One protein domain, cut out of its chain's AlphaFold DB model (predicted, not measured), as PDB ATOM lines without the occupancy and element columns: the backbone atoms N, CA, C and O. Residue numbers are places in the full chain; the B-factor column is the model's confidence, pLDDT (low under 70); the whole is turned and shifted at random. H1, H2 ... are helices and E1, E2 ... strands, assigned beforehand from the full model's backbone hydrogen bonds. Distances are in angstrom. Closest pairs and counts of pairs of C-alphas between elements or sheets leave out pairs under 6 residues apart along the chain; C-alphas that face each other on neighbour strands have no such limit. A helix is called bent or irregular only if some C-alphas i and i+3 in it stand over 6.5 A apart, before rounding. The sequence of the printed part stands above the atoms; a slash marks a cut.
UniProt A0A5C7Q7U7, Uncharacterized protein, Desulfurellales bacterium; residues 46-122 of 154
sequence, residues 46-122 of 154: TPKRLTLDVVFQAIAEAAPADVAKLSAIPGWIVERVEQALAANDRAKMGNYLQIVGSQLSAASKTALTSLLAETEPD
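What this domain is: This is residues 46 to 122 of the 154 residues of an uncharacterized protein of Desulfurellales bacterium (UniProt A0A5C7Q7U7). Three helices, H3, H4 and H5, fold back and forth as two successive helical hairpins; H1 packs slantwise on H5, and H2 runs across the end where H4 finishes and H5 starts. At the opposite end, residues 46 to 47 pair antiparallel with 119 to 120 of E1. The 77 printed residues run H1, H2, H3, H4, H5, E1, mostly helix. The whole is compact, radius of gyration of the C-alphas 11.7 A, spanning 35 by 24 by 18 A.

Where its parts are: Find C-alpha 52 at (150.474, 137.091, 88.544); from there H1 runs to residue 62, 15.4 A. Next come H2, residues 64 to 72, 15.1 A, and H3, residues 75 to 86, 16.6 A. H4, residues 90 to 103, spans 20.2 A and is irregular: C-alphas 99 and 102 are 7.2 A apart. H5, residues 106 to 117, spans 16.7 A. E1, residues 119 to 121, spans 7.0 A and ends at C-alpha 121, (167.785, 125.497, 90.378).

How they stand to each other: H1 touches H2 at a steep tilt of 46 degrees, closest C-alphas Ala 60 and Val 67, 5.9 A. H1 touches H5 at Ile 59 and Ser 108, closest C-alphas 5.1 A, a steep tilt of 43 degrees, opposite ways. In the hairpin H3 and H4, residues 90 to 96 of H4 alone touch H3, closest C-alphas Ala 84 and Met 93, 6.0 A. In the hairpin H4 and H5, a shallow tilt of 5 degrees, the closest C-alphas are Arg 90 and Leu 116, 6.4 A. H3 and H5 are apart. E1 pairs with no named strand. O i to N i+4 pairs are all within hydrogen-bond range in H1, H3 and H5, 8 of 10 in H4, and 1 of 5 in H2, where 4 of 6 O i to N i+3 pairs are.

The domain as a whole: The C-alphas farthest apart, Ala 72 and Asp 122, are 36.2 A apart. The printed part has no cut, its five links are tight, and no printed residue is under 70 in pLDDT.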
ATOM      1  N   THR A  46     167.449 128.896  94.060       94.56
ATOM      2  CA  THR A  46     167.084 130.316  94.165       94.56
ATOM      3  C   THR A  46     165.566 130.467  94.246       94.56
ATOM      4  O   THR A  46     164.845 129.574  93.801       94.56
ATOM      5  N   PRO A  47     165.023 131.552  94.832       94.44
ATOM      6  CA  PRO A  47     163.582 131.767  94.836       94.44
ATOM      7  C   PRO A  47     163.045 131.824  93.406       94.44
ATOM      8  O   PRO A  47     163.427 132.707  92.638       94.44
ATOM      9  N   LYS A  48     162.109 130.929  93.084       93.94
ATOM     10  CA  LYS A  48     161.501 130.836  91.756       93.94
ATOM     11  C   LYS A  48     160.888 132.160  91.313       93.94
ATOM     12  O   LYS A  48     160.191 132.808  92.095       93.94
ATOM     13  N   ARG A  49     161.085 132.591  90.075       91.69
ATOM     14  CA  ARG A  49     160.392 133.805  89.617       91.69
ATOM     15  C   ARG A  49     158.894 133.526  89.446       91.69
ATOM     16  O   ARG A  49     158.494 132.674  88.660       91.69
ATOM     17  N   LEU A  50     158.061 134.257  90.186       93.00
ATOM     18  CA  LEU A  50     156.603 134.133  90.124       93.00
ATOM     19  C   LEU A  50     155.983 135.159  89.166       93.00
ATOM     20  O   LEU A  50     156.513 136.257  88.986       93.00
ATOM     21  N   THR A  51     154.820 134.821  88.608       91.38
ATOM     22  CA  THR A  51     153.973 135.726  87.815       91.38
ATOM     23  C   THR A  51     152.602 135.881  88.472       91.38
ATOM     24  O   THR A  51     152.210 135.067  89.311       91.38
ATOM     25  N   LEU A  52     151.854 136.919  88.083       89.50
ATOM     26  CA  LEU A  52     150.474 137.091  88.544       89.50
ATOM     27  C   LEU A  52     149.572 135.921  88.134       89.50
ATOM     28  O   LEU A  52     148.744 135.500  88.934       89.50
ATOM     29  N   ASP A  53     149.771 135.356  86.942       91.44
ATOM     30  CA  ASP A  53     148.990 134.204  86.474       91.44
ATOM     31  C   ASP A  53     149.148 133.003  87.410       91.44
ATOM     32  O   ASP A  53     148.158 132.398  87.812       91.44
ATOM     33  N   VAL A  54     150.382 132.710  87.836       93.31
ATOM     34  CA  VAL A  54     150.669 131.630  88.793       93.31
ATOM     35  C   VAL A  54     150.024 131.914  90.155       93.31
ATOM     36  O   VAL A  54     149.471 131.011  90.780       93.31
ATOM     37  N   VAL A  55     150.047 133.170  90.610       91.75
ATOM     38  CA  VAL A  55     149.391 133.590  91.860       91.75
ATOM     39  C   VAL A  55     147.876 133.379  91.784       91.75
ATOM     40  O   VAL A  55     147.286 132.801  92.699       91.75
ATOM     41  N   PHE A  56     147.233 133.813  90.698       90.88
ATOM     42  CA  PHE A  56     145.791 133.650  90.517       90.88
ATOM     43  C   PHE A  56     145.390 132.192  90.321       90.88
ATOM     44  O   PHE A  56     144.384 131.769  90.890       90.88
ATOM     45  N   GLN A  57     146.190 131.410  89.596       94.88
ATOM     46  CA  GLN A  57     145.983 129.975  89.452       94.88
ATOM     47  C   GLN A  57     146.040 129.268  90.812       94.88
ATOM     48  O   GLN A  57     145.122 128.520  91.138       94.88
ATOM     49  N   ALA A  58     147.034 129.572  91.653       94.50
ATOM     50  CA  ALA A  58     147.138 128.996  92.995       94.50
ATOM     51  C   ALA A  58     145.911 129.312  93.871       94.50
ATOM     52  O   ALA A  58     145.445 128.464  94.632       94.50
ATOM     53  N   ILE A  59     145.350 130.523  93.756       93.25
ATOM     54  CA  ILE A  59     144.112 130.903  94.456       93.25
ATOM     55  C   ILE A  59     142.919 130.127  93.898       93.25
ATOM     56  O   ILE A  59     142.140 129.585  94.681       93.25
ATOM     57  N   ALA A  60     142.783 130.064  92.572       94.88
ATOM     58  CA  ALA A  60     141.683 129.382  91.899       94.88
ATOM     59  C   ALA A  60     141.657 127.879  92.208       94.88
ATOM     60  O   ALA A  60     140.584 127.333  92.440       94.88
ATOM     61  N   GLU A  61     142.817 127.226  92.259       95.69
ATOM     62  CA  GLU A  61     142.942 125.807  92.601       95.69
ATOM     63  C   GLU A  61     142.677 125.544  94.088       95.69
ATOM     64  O   GLU A  61     141.974 124.595  94.434       95.69
ATOM     65  N   ALA A  62     143.197 126.394  94.980       95.69
ATOM     66  CA  ALA A  62     143.053 126.200  96.422       95.69
ATOM     67  C   ALA A  62     141.653 126.552  96.948       95.69
ATOM     68  O   ALA A  62     141.132 125.872  97.833       95.69
ATOM     69  N   ALA A  63     141.052 127.631  96.441       94.94
ATOM     70  CA  ALA A  63     139.711 128.072  96.806       94.94
ATOM     71  C   ALA A  63     139.062 128.868  95.655       94.94
ATOM     72  O   ALA A  63     139.123 130.099  95.638       94.94
ATOM     73  N   PRO A  64     138.347 128.200  94.729       93.06
ATOM     74  CA  PRO A  64     137.712 128.860  93.585       93.06
ATOM     75  C   PRO A  64     136.793 130.035  93.961       93.06
ATOM     76  O   PRO A  64     136.701 131.024  93.238       93.06
ATOM     77  N   ALA A  65     136.131 129.960  95.121       91.56
ATOM     78  CA  ALA A  65     135.254 131.020  95.621       91.56
ATOM     79  C   ALA A  65     135.997 132.327  95.973       91.56
ATOM     80  O   ALA A  65     135.375 133.390  96.015       91.56
ATOM     81  N   ASP A  66     137.310 132.275  96.212       92.19
ATOM     82  CA  ASP A  66     138.119 133.460  96.501       92.19
ATOM     83  C   ASP A  66     138.456 134.261  95.235       92.19
ATOM     84  O   ASP A  66     138.725 135.456  95.336       92.19
ATOM     85  N   VAL A  67     138.344 133.667  94.039       89.44
ATOM     86  CA  VAL A  67     138.586 134.360  92.758       89.44
ATOM     87  C   VAL A  67     137.665 135.571  92.598       89.44
ATOM     88  O   VAL A  67     138.110 136.649  92.212       89.44
ATOM     89  N   ALA A  68     136.387 135.440  92.970       88.81
ATOM     90  CA  ALA A  68     135.435 136.550  92.909       88.81
ATOM     91  C   ALA A  68     135.830 137.721  93.832       88.81
ATOM     92  O   ALA A  68     135.552 138.883  93.525       88.81
ATOM     93  N   LYS A  69     136.522 137.429  94.941       87.25
ATOM     94  CA  LYS A  69     136.962 138.423  95.930       87.25
ATOM     95  C   LYS A  69     138.159 139.236  95.452       87.25
ATOM     96  O   LYS A  69     138.384 140.321  95.972       87.25
ATOM     97  N   LEU A  70     138.887 138.771  94.435       83.94
ATOM     98  CA  LEU A  70     140.021 139.505  93.864       83.94
ATOM     99  C   LEU A  70     139.602 140.870  93.305       83.94
ATOM    100  O   LEU A  70     140.376 141.818  93.367       83.94
ATOM    101  N   SER A  71     138.352 140.997  92.851       86.31
ATOM    102  CA  SER A  71     137.769 142.275  92.427       86.31
ATOM    103  C   SER A  71     137.684 143.327  93.544       86.31
ATOM    104  O   SER A  71     137.624 144.520  93.256       86.31
ATOM    105  N   ALA A  72     137.697 142.905  94.813       85.94
ATOM    106  CA  ALA A  72     137.667 143.783  95.981       85.94
ATOM    107  C   ALA A  72     139.070 144.185  96.472       85.94
ATOM    108  O   ALA A  72     139.194 144.974  97.417       85.94
ATOM    109  N   ILE A  73     140.133 143.669  95.843       85.00
ATOM    110  CA  ILE A  73     141.504 144.078  96.142       85.00
ATOM    111  C   ILE A  73     141.748 145.452  95.504       85.00
ATOM    112  O   ILE A  73     141.575 145.611  94.295       85.00
ATOM    113  N   PRO A  74     142.177 146.462  96.282       86.25
ATOM    114  CA  PRO A  74     142.522 147.764  95.731       86.25
ATOM    115  C   PRO A  74     143.608 147.665  94.650       86.25
ATOM    116  O   PRO A  74     144.650 147.050  94.877       86.25
ATOM    117  N   GLY A  75     143.408 148.338  93.512       86.69
ATOM    118  CA  GLY A  75     144.341 148.295  92.375       86.69
ATOM    119  C   GLY A  75     145.782 148.686  92.729       86.69
ATOM    120  O   GLY A  75     146.721 148.058  92.253       86.69
ATOM    121  N   TRP A  76     145.969 149.622  93.669       87.56
ATOM    122  CA  TRP A  76     147.305 150.000  94.146       87.56
ATOM    123  C   TRP A  76     148.066 148.832  94.796       87.56
ATOM    124  O   TRP A  76     149.293 148.821  94.773       87.56
ATOM    125  N   ILE A  77     147.375 147.846  95.385       88.69
ATOM    126  CA  ILE A  77     148.027 146.645  95.927       88.69
ATOM    127  C   ILE A  77     148.503 145.756  94.785       88.69
ATOM    128  O   ILE A  77     149.618 145.244  94.849       88.69
ATOM    129  N   VAL A  78     147.687 145.595  93.742       86.56
ATOM    130  CA  VAL A  78     148.036 144.787  92.566       86.56
ATOM    131  C   VAL A  78     149.308 145.331  91.917       86.56
ATOM    132  O   VAL A  78     150.270 144.584  91.773       86.56
ATOM    133  N   GLU A  79     149.384 146.644  91.679       89.56
ATOM    134  CA  GLU A  79     150.585 147.307  91.140       89.56
ATOM    135  C   GLU A  79     151.834 147.063  92.009       89.56
ATOM    136  O   GLU A  79     152.942 146.846  91.517       89.56
ATOM    137  N   ARG A  80     151.680 147.087  93.336       91.75
ATOM    138  CA  ARG A  80     152.787 146.856  94.277       91.75
ATOM    139  C   ARG A  80     153.239 145.398  94.293       91.75
ATOM    140  O   ARG A  80     154.436 145.139  94.437       91.75
ATOM    141  N   VAL A  81     152.307 144.462  94.140       91.06
ATOM    142  CA  VAL A  81     152.602 143.034  93.984       91.06
ATOM    143  C   VAL A  81     153.318 142.789  92.661       91.06
ATOM    144  O   VAL A  81     154.341 142.115  92.669       91.06
ATOM    145  N   GLU A  82     152.884 143.396  91.556       91.00
ATOM    146  CA  GLU A  82     153.581 143.322  90.262       91.00
ATOM    147  C   GLU A  82     155.022 143.824  90.356       91.00
ATOM    148  O   GLU A  82     155.944 143.153  89.896       91.00
ATOM    149  N   GLN A  83     155.247 144.958  91.024       93.69
ATOM    150  CA  GLN A  83     156.598 145.475  91.274       93.69
ATOM    151  C   GLN A  83     157.446 144.497  92.098       93.69
ATOM    152  O   GLN A  83     158.627 144.298  91.804       93.69
ATOM    153  N   ALA A  84     156.866 143.868  93.124       93.88
ATOM    154  CA  ALA A  84     157.566 142.873  93.933       93.88
ATOM    155  C   ALA A  84     157.875 141.593  93.140       93.88
ATOM    156  O   ALA A  84     158.981 141.069  93.254       93.88
ATOM    157  N   LEU A  85     156.947 141.126  92.300       93.62
ATOM    158  CA  LEU A  85     157.139 139.991  91.393       93.62
ATOM    159  C   LEU A  85     158.241 140.283  90.365       93.62
ATOM    160  O   LEU A  85     159.148 139.472  90.179       93.62
ATOM    161  N   ALA A  86     158.237 141.476  89.762       92.94
ATOM    162  CA  ALA A  86     159.272 141.914  88.826       92.94
ATOM    163  C   ALA A  86     160.666 141.945  89.480       92.94
ATOM    164  O   ALA A  86     161.652 141.535  88.861       92.94
ATOM    165  N   ALA A  87     160.744 142.356  90.747       93.38
ATOM    166  CA  ALA A  87     161.973 142.359  91.538       93.38
ATOM    167  C   ALA A  87     162.322 140.998  92.180       93.38
ATOM    168  O   ALA A  87     163.378 140.883  92.794       93.38
ATOM    169  N   ASN A  88     161.457 139.981  92.065       91.69
ATOM    170  CA  ASN A  88     161.535 138.714  92.805       91.69
ATOM    171  C   ASN A  88     161.676 138.896  94.340       91.69
ATOM    172  O   ASN A  88     162.331 138.114  95.028       91.69
ATOM    173  N   ASP A  89     161.062 139.946  94.894       93.88
ATOM    174  CA  ASP A  89     161.169 140.335  96.306       93.88
ATOM    175  C   ASP A  89     160.134 139.591  97.165       93.88
ATOM    176  O   ASP A  89     158.999 140.040  97.366       93.88
ATOM    177  N   ARG A  90     160.524 138.412  97.664       91.75
ATOM    178  CA  ARG A  90     159.644 137.524  98.445       91.75
ATOM    179  C   ARG A  90     159.167 138.148  99.754       91.75
ATOM    180  O   ARG A  90     158.032 137.903 100.161       91.75
ATOM    181  N   ALA A  91     159.988 138.991 100.377       92.38
ATOM    182  CA  ALA A  91     159.620 139.679 101.609       92.38
ATOM    183  C   ALA A  91     158.481 140.677 101.361       92.38
ATOM    184  O   ALA A  91     157.483 140.672 102.085       92.38
ATOM    185  N   LYS A  92     158.570 141.487 100.296       93.44
ATOM    186  CA  LYS A  92     157.479 142.400  99.920       93.44
ATOM    187  C   LYS A  92     156.214 141.652  99.524       93.44
ATOM    188  O   LYS A  92     155.140 142.039  99.978       93.44
ATOM    189  N   MET A  93     156.321 140.575  98.743       92.69
ATOM    190  CA  MET A  93     155.150 139.754  98.403       92.69
ATOM    191  C   MET A  93     154.469 139.189  99.658       92.69
ATOM    192  O   MET A  93     153.250 139.283  99.785       92.69
ATOM    193  N   GLY A  94     155.249 138.671 100.614       91.88
ATOM    194  CA  GLY A  94     154.737 138.194 101.901       91.88
ATOM    195  C   GLY A  94     154.031 139.292 102.698       91.88
ATOM    196  O   GLY A  94     152.935 139.072 103.212       91.88
ATOM    197  N   ASN A  95     154.596 140.502 102.735       91.75
ATOM    198  CA  ASN A  95     153.968 141.649 103.394       91.75
ATOM    199  C   ASN A  95     152.631 142.029 102.741       91.75
ATOM    200  O   ASN A  95     151.653 142.266 103.446       91.75
ATOM    201  N   TYR A  96     152.547 142.051 101.408       90.44
ATOM    202  CA  TYR A  96     151.289 142.353 100.716       90.44
ATOM    203  C   TYR A  96     150.240 141.257 100.903       90.44
ATOM    204  O   TYR A  96     149.063 141.576 101.073       90.44
ATOM    205  N   LEU A  97     150.656 139.989 100.978       89.00
ATOM    206  CA  LEU A  97     149.769 138.884 101.342       89.00
ATOM    207  C   LEU A  97     149.149 139.082 102.734       89.00
ATOM    208  O   LEU A  97     147.969 138.791 102.913       89.00
ATOM    209  N   GLN A  98     149.892 139.624 103.706       87.38
ATOM    210  CA  GLN A  98     149.328 139.960 105.022       87.38
ATOM    211  C   GLN A  98     148.252 141.053 104.930       87.38
ATOM    212  O   GLN A  98     147.241 140.968 105.624       87.38
ATOM    213  N   ILE A  99     148.422 142.043 104.043       87.19
ATOM    214  CA  ILE A  99     147.455 143.140 103.853       87.19
ATOM    215  C   ILE A  99     146.144 142.625 103.247       87.19
ATOM    216  O   ILE A  99     145.068 142.948 103.747       87.19
ATOM    217  N   VAL A 100     146.213 141.812 102.189       84.69
ATOM    218  CA  VAL A 100     145.009 141.262 101.527       84.69
ATOM    219  C   VAL A 100     144.475 140.006 102.203       84.69
ATOM    220  O   VAL A 100     143.389 139.532 101.874       84.69
ATOM    221  N   GLY A 101     145.214 139.465 103.173       78.94
ATOM    222  CA  GLY A 101     144.901 138.206 103.824       78.94
ATOM    223  C   GLY A 101     143.503 138.189 104.438       78.94
ATOM    224  O   GLY A 101     142.821 137.176 104.361       78.94
ATOM    225  N   SER A 102     143.000 139.285 105.001       83.25
ATOM    226  CA  SER A 102     141.634 139.311 105.553       83.25
ATOM    227  C   SER A 102     140.541 139.008 104.514       83.25
ATOM    228  O   SER A 102     139.478 138.519 104.888       83.25
ATOM    229  N   GLN A 103     140.812 139.232 103.224       85.75
ATOM    230  CA  GLN A 103     139.878 138.952 102.132       85.75
ATOM    231  C   GLN A 103     139.940 137.499 101.634       85.75
ATOM    232  O   GLN A 103     138.995 137.024 101.005       85.75
ATOM    233  N   LEU A 104     141.024 136.777 101.933       89.19
ATOM    234  CA  LEU A 104     141.265 135.417 101.453       89.19
ATOM    235  C   LEU A 104     140.968 134.363 102.525       89.19
ATOM    236  O   LEU A 104     141.183 134.563 103.728       89.19
ATOM    237  N   SER A 105     140.512 133.199 102.076       93.38
ATOM    238  CA  SER A 105     140.357 132.013 102.908       93.38
ATOM    239  C   SER A 105     141.706 131.513 103.437       93.38
ATOM    240  O   SER A 105     142.780 131.851 102.932       93.38
ATOM    241  N   ALA A 106     141.657 130.664 104.466       94.00
ATOM    242  CA  ALA A 106     142.849 129.981 104.962       94.00
ATOM    243  C   ALA A 106     143.515 129.118 103.874       94.00
ATOM    244  O   ALA A 106     144.740 129.074 103.810       94.00
ATOM    245  N   ALA A 107     142.727 128.493 102.991       94.56
ATOM    246  CA  ALA A 107     143.243 127.666 101.905       94.56
ATOM    247  C   ALA A 107     144.088 128.486 100.917       94.56
ATOM    248  O   ALA A 107     145.240 128.132 100.666       94.56
ATOM    249  N   SER A 108     143.581 129.626 100.438       94.69
ATOM    250  CA  SER A 108     144.348 130.502  99.542       94.69
ATOM    251  C   SER A 108     145.580 131.097 100.219       94.69
ATOM    252  O   SER A 108     146.632 131.173  99.595       94.69
ATOM    253  N   LYS A 109     145.509 131.465 101.504       93.75
ATOM    254  CA  LYS A 109     146.697 131.931 102.248       93.75
ATOM    255  C   LYS A 109     147.787 130.873 102.310       93.75
ATOM    256  O   LYS A 109     148.950 131.197 102.084       93.75
ATOM    257  N   THR A 110     147.416 129.633 102.615       94.94
ATOM    258  CA  THR A 110     148.358 128.513 102.657       94.94
ATOM    259  C   THR A 110     148.966 128.278 101.281       94.94
ATOM    260  O   THR A 110     150.186 128.209 101.179       94.94
ATOM    261  N   ALA A 111     148.154 128.250 100.221       95.19
ATOM    262  CA  ALA A 111     148.639 128.070  98.853       95.19
ATOM    263  C   ALA A 111     149.622 129.174  98.435       95.19
ATOM    264  O   ALA A 111     150.710 128.880  97.950       95.19
ATOM    265  N   LEU A 112     149.290 130.439  98.703       93.88
ATOM    266  CA  LEU A 112     150.167 131.570  98.404       93.88
ATOM    267  C   LEU A 112     151.442 131.555  99.251       93.88
ATOM    268  O   LEU A 112     152.511 131.873  98.745       93.88
ATOM    269  N   THR A 113     151.368 131.143 100.517       93.38
ATOM    270  CA  THR A 113     152.560 130.996 101.371       93.38
ATOM    271  C   THR A 113     153.480 129.889 100.851       93.38
ATOM    272  O   THR A 113     154.691 130.090 100.789       93.38
ATOM    273  N   SER A 114     152.922 128.757 100.410       94.94
ATOM    274  CA  SER A 114     153.685 127.679  99.765       94.94
ATOM    275  C   SER A 114     154.333 128.146  98.463       94.94
ATOM    276  O   SER A 114     155.518 127.907  98.253       94.94
ATOM    277  N   LEU A 115     153.597 128.897  97.638       94.75
ATOM    278  CA  LEU A 115     154.119 129.507  96.416       94.75
ATOM    279  C   LEU A 115     155.305 130.441  96.715       94.75
ATOM    280  O   LEU A 115     156.304 130.471  95.990       94.75
ATOM    281  N   LEU A 116     155.225 131.197  97.817       94.31
ATOM    282  CA  LEU A 116     156.300 132.081  98.262       94.31
ATOM    283  C   LEU A 116     157.579 131.341  98.684       94.31
ATOM    284  O   LEU A 116     158.654 131.939  98.630       94.31
ATOM    285  N   ALA A 117     157.470 130.062  99.042       94.94
ATOM    286  CA  ALA A 117     158.589 129.201  99.411       94.94
ATOM    287  C   ALA A 117     159.171 128.398  98.231       94.94
ATOM    288  O   ALA A 117     160.212 127.762  98.393       94.94
ATOM    289  N   GLU A 118     158.536 128.415  97.051       95.50
ATOM    290  CA  GLU A 118     159.043 127.690  95.882       95.50
ATOM    291  C   GLU A 118     160.414 128.204  95.445       95.50
ATOM    292  O   GLU A 118     160.640 129.409  95.278       95.50
ATOM    293  N   THR A 119     161.307 127.254  95.184       96.00
ATOM    294  CA  THR A 119     162.647 127.494  94.660       96.00
ATOM    295  C   THR A 119     162.840 126.773  93.332       96.00
ATOM    296  O   THR A 119     162.118 125.827  93.013       96.00
ATOM    297  N   GLU A 120     163.786 127.261  92.541       94.56
ATOM    298  CA  GLU A 120     164.229 126.654  91.292       94.56
ATOM    299  C   GLU A 120     165.762 126.573  91.254       94.56
ATOM    300  O   GLU A 120     166.425 127.416  91.880       94.56
ATOM    301  N   PRO A 121     166.338 125.582  90.542       96.31
ATOM    302  CA  PRO A 121     167.785 125.497  90.378       96.31
ATOM    303  C   PRO A 121     168.323 126.815  89.826       96.31
ATOM    304  O   PRO A 121     167.711 127.377  88.918       96.31
ATOM    305  N   ASP A 122     169.436 127.315  90.370       94.94
ATOM    306  CA  ASP A 122     169.980 128.618  89.970       94.94
ATOM    307  C   ASP A 122     170.201 128.663  88.445       94.94
ATOM    308  O   ASP A 122     171.052 127.922  87.937       94.94
TER     309      ASP A 122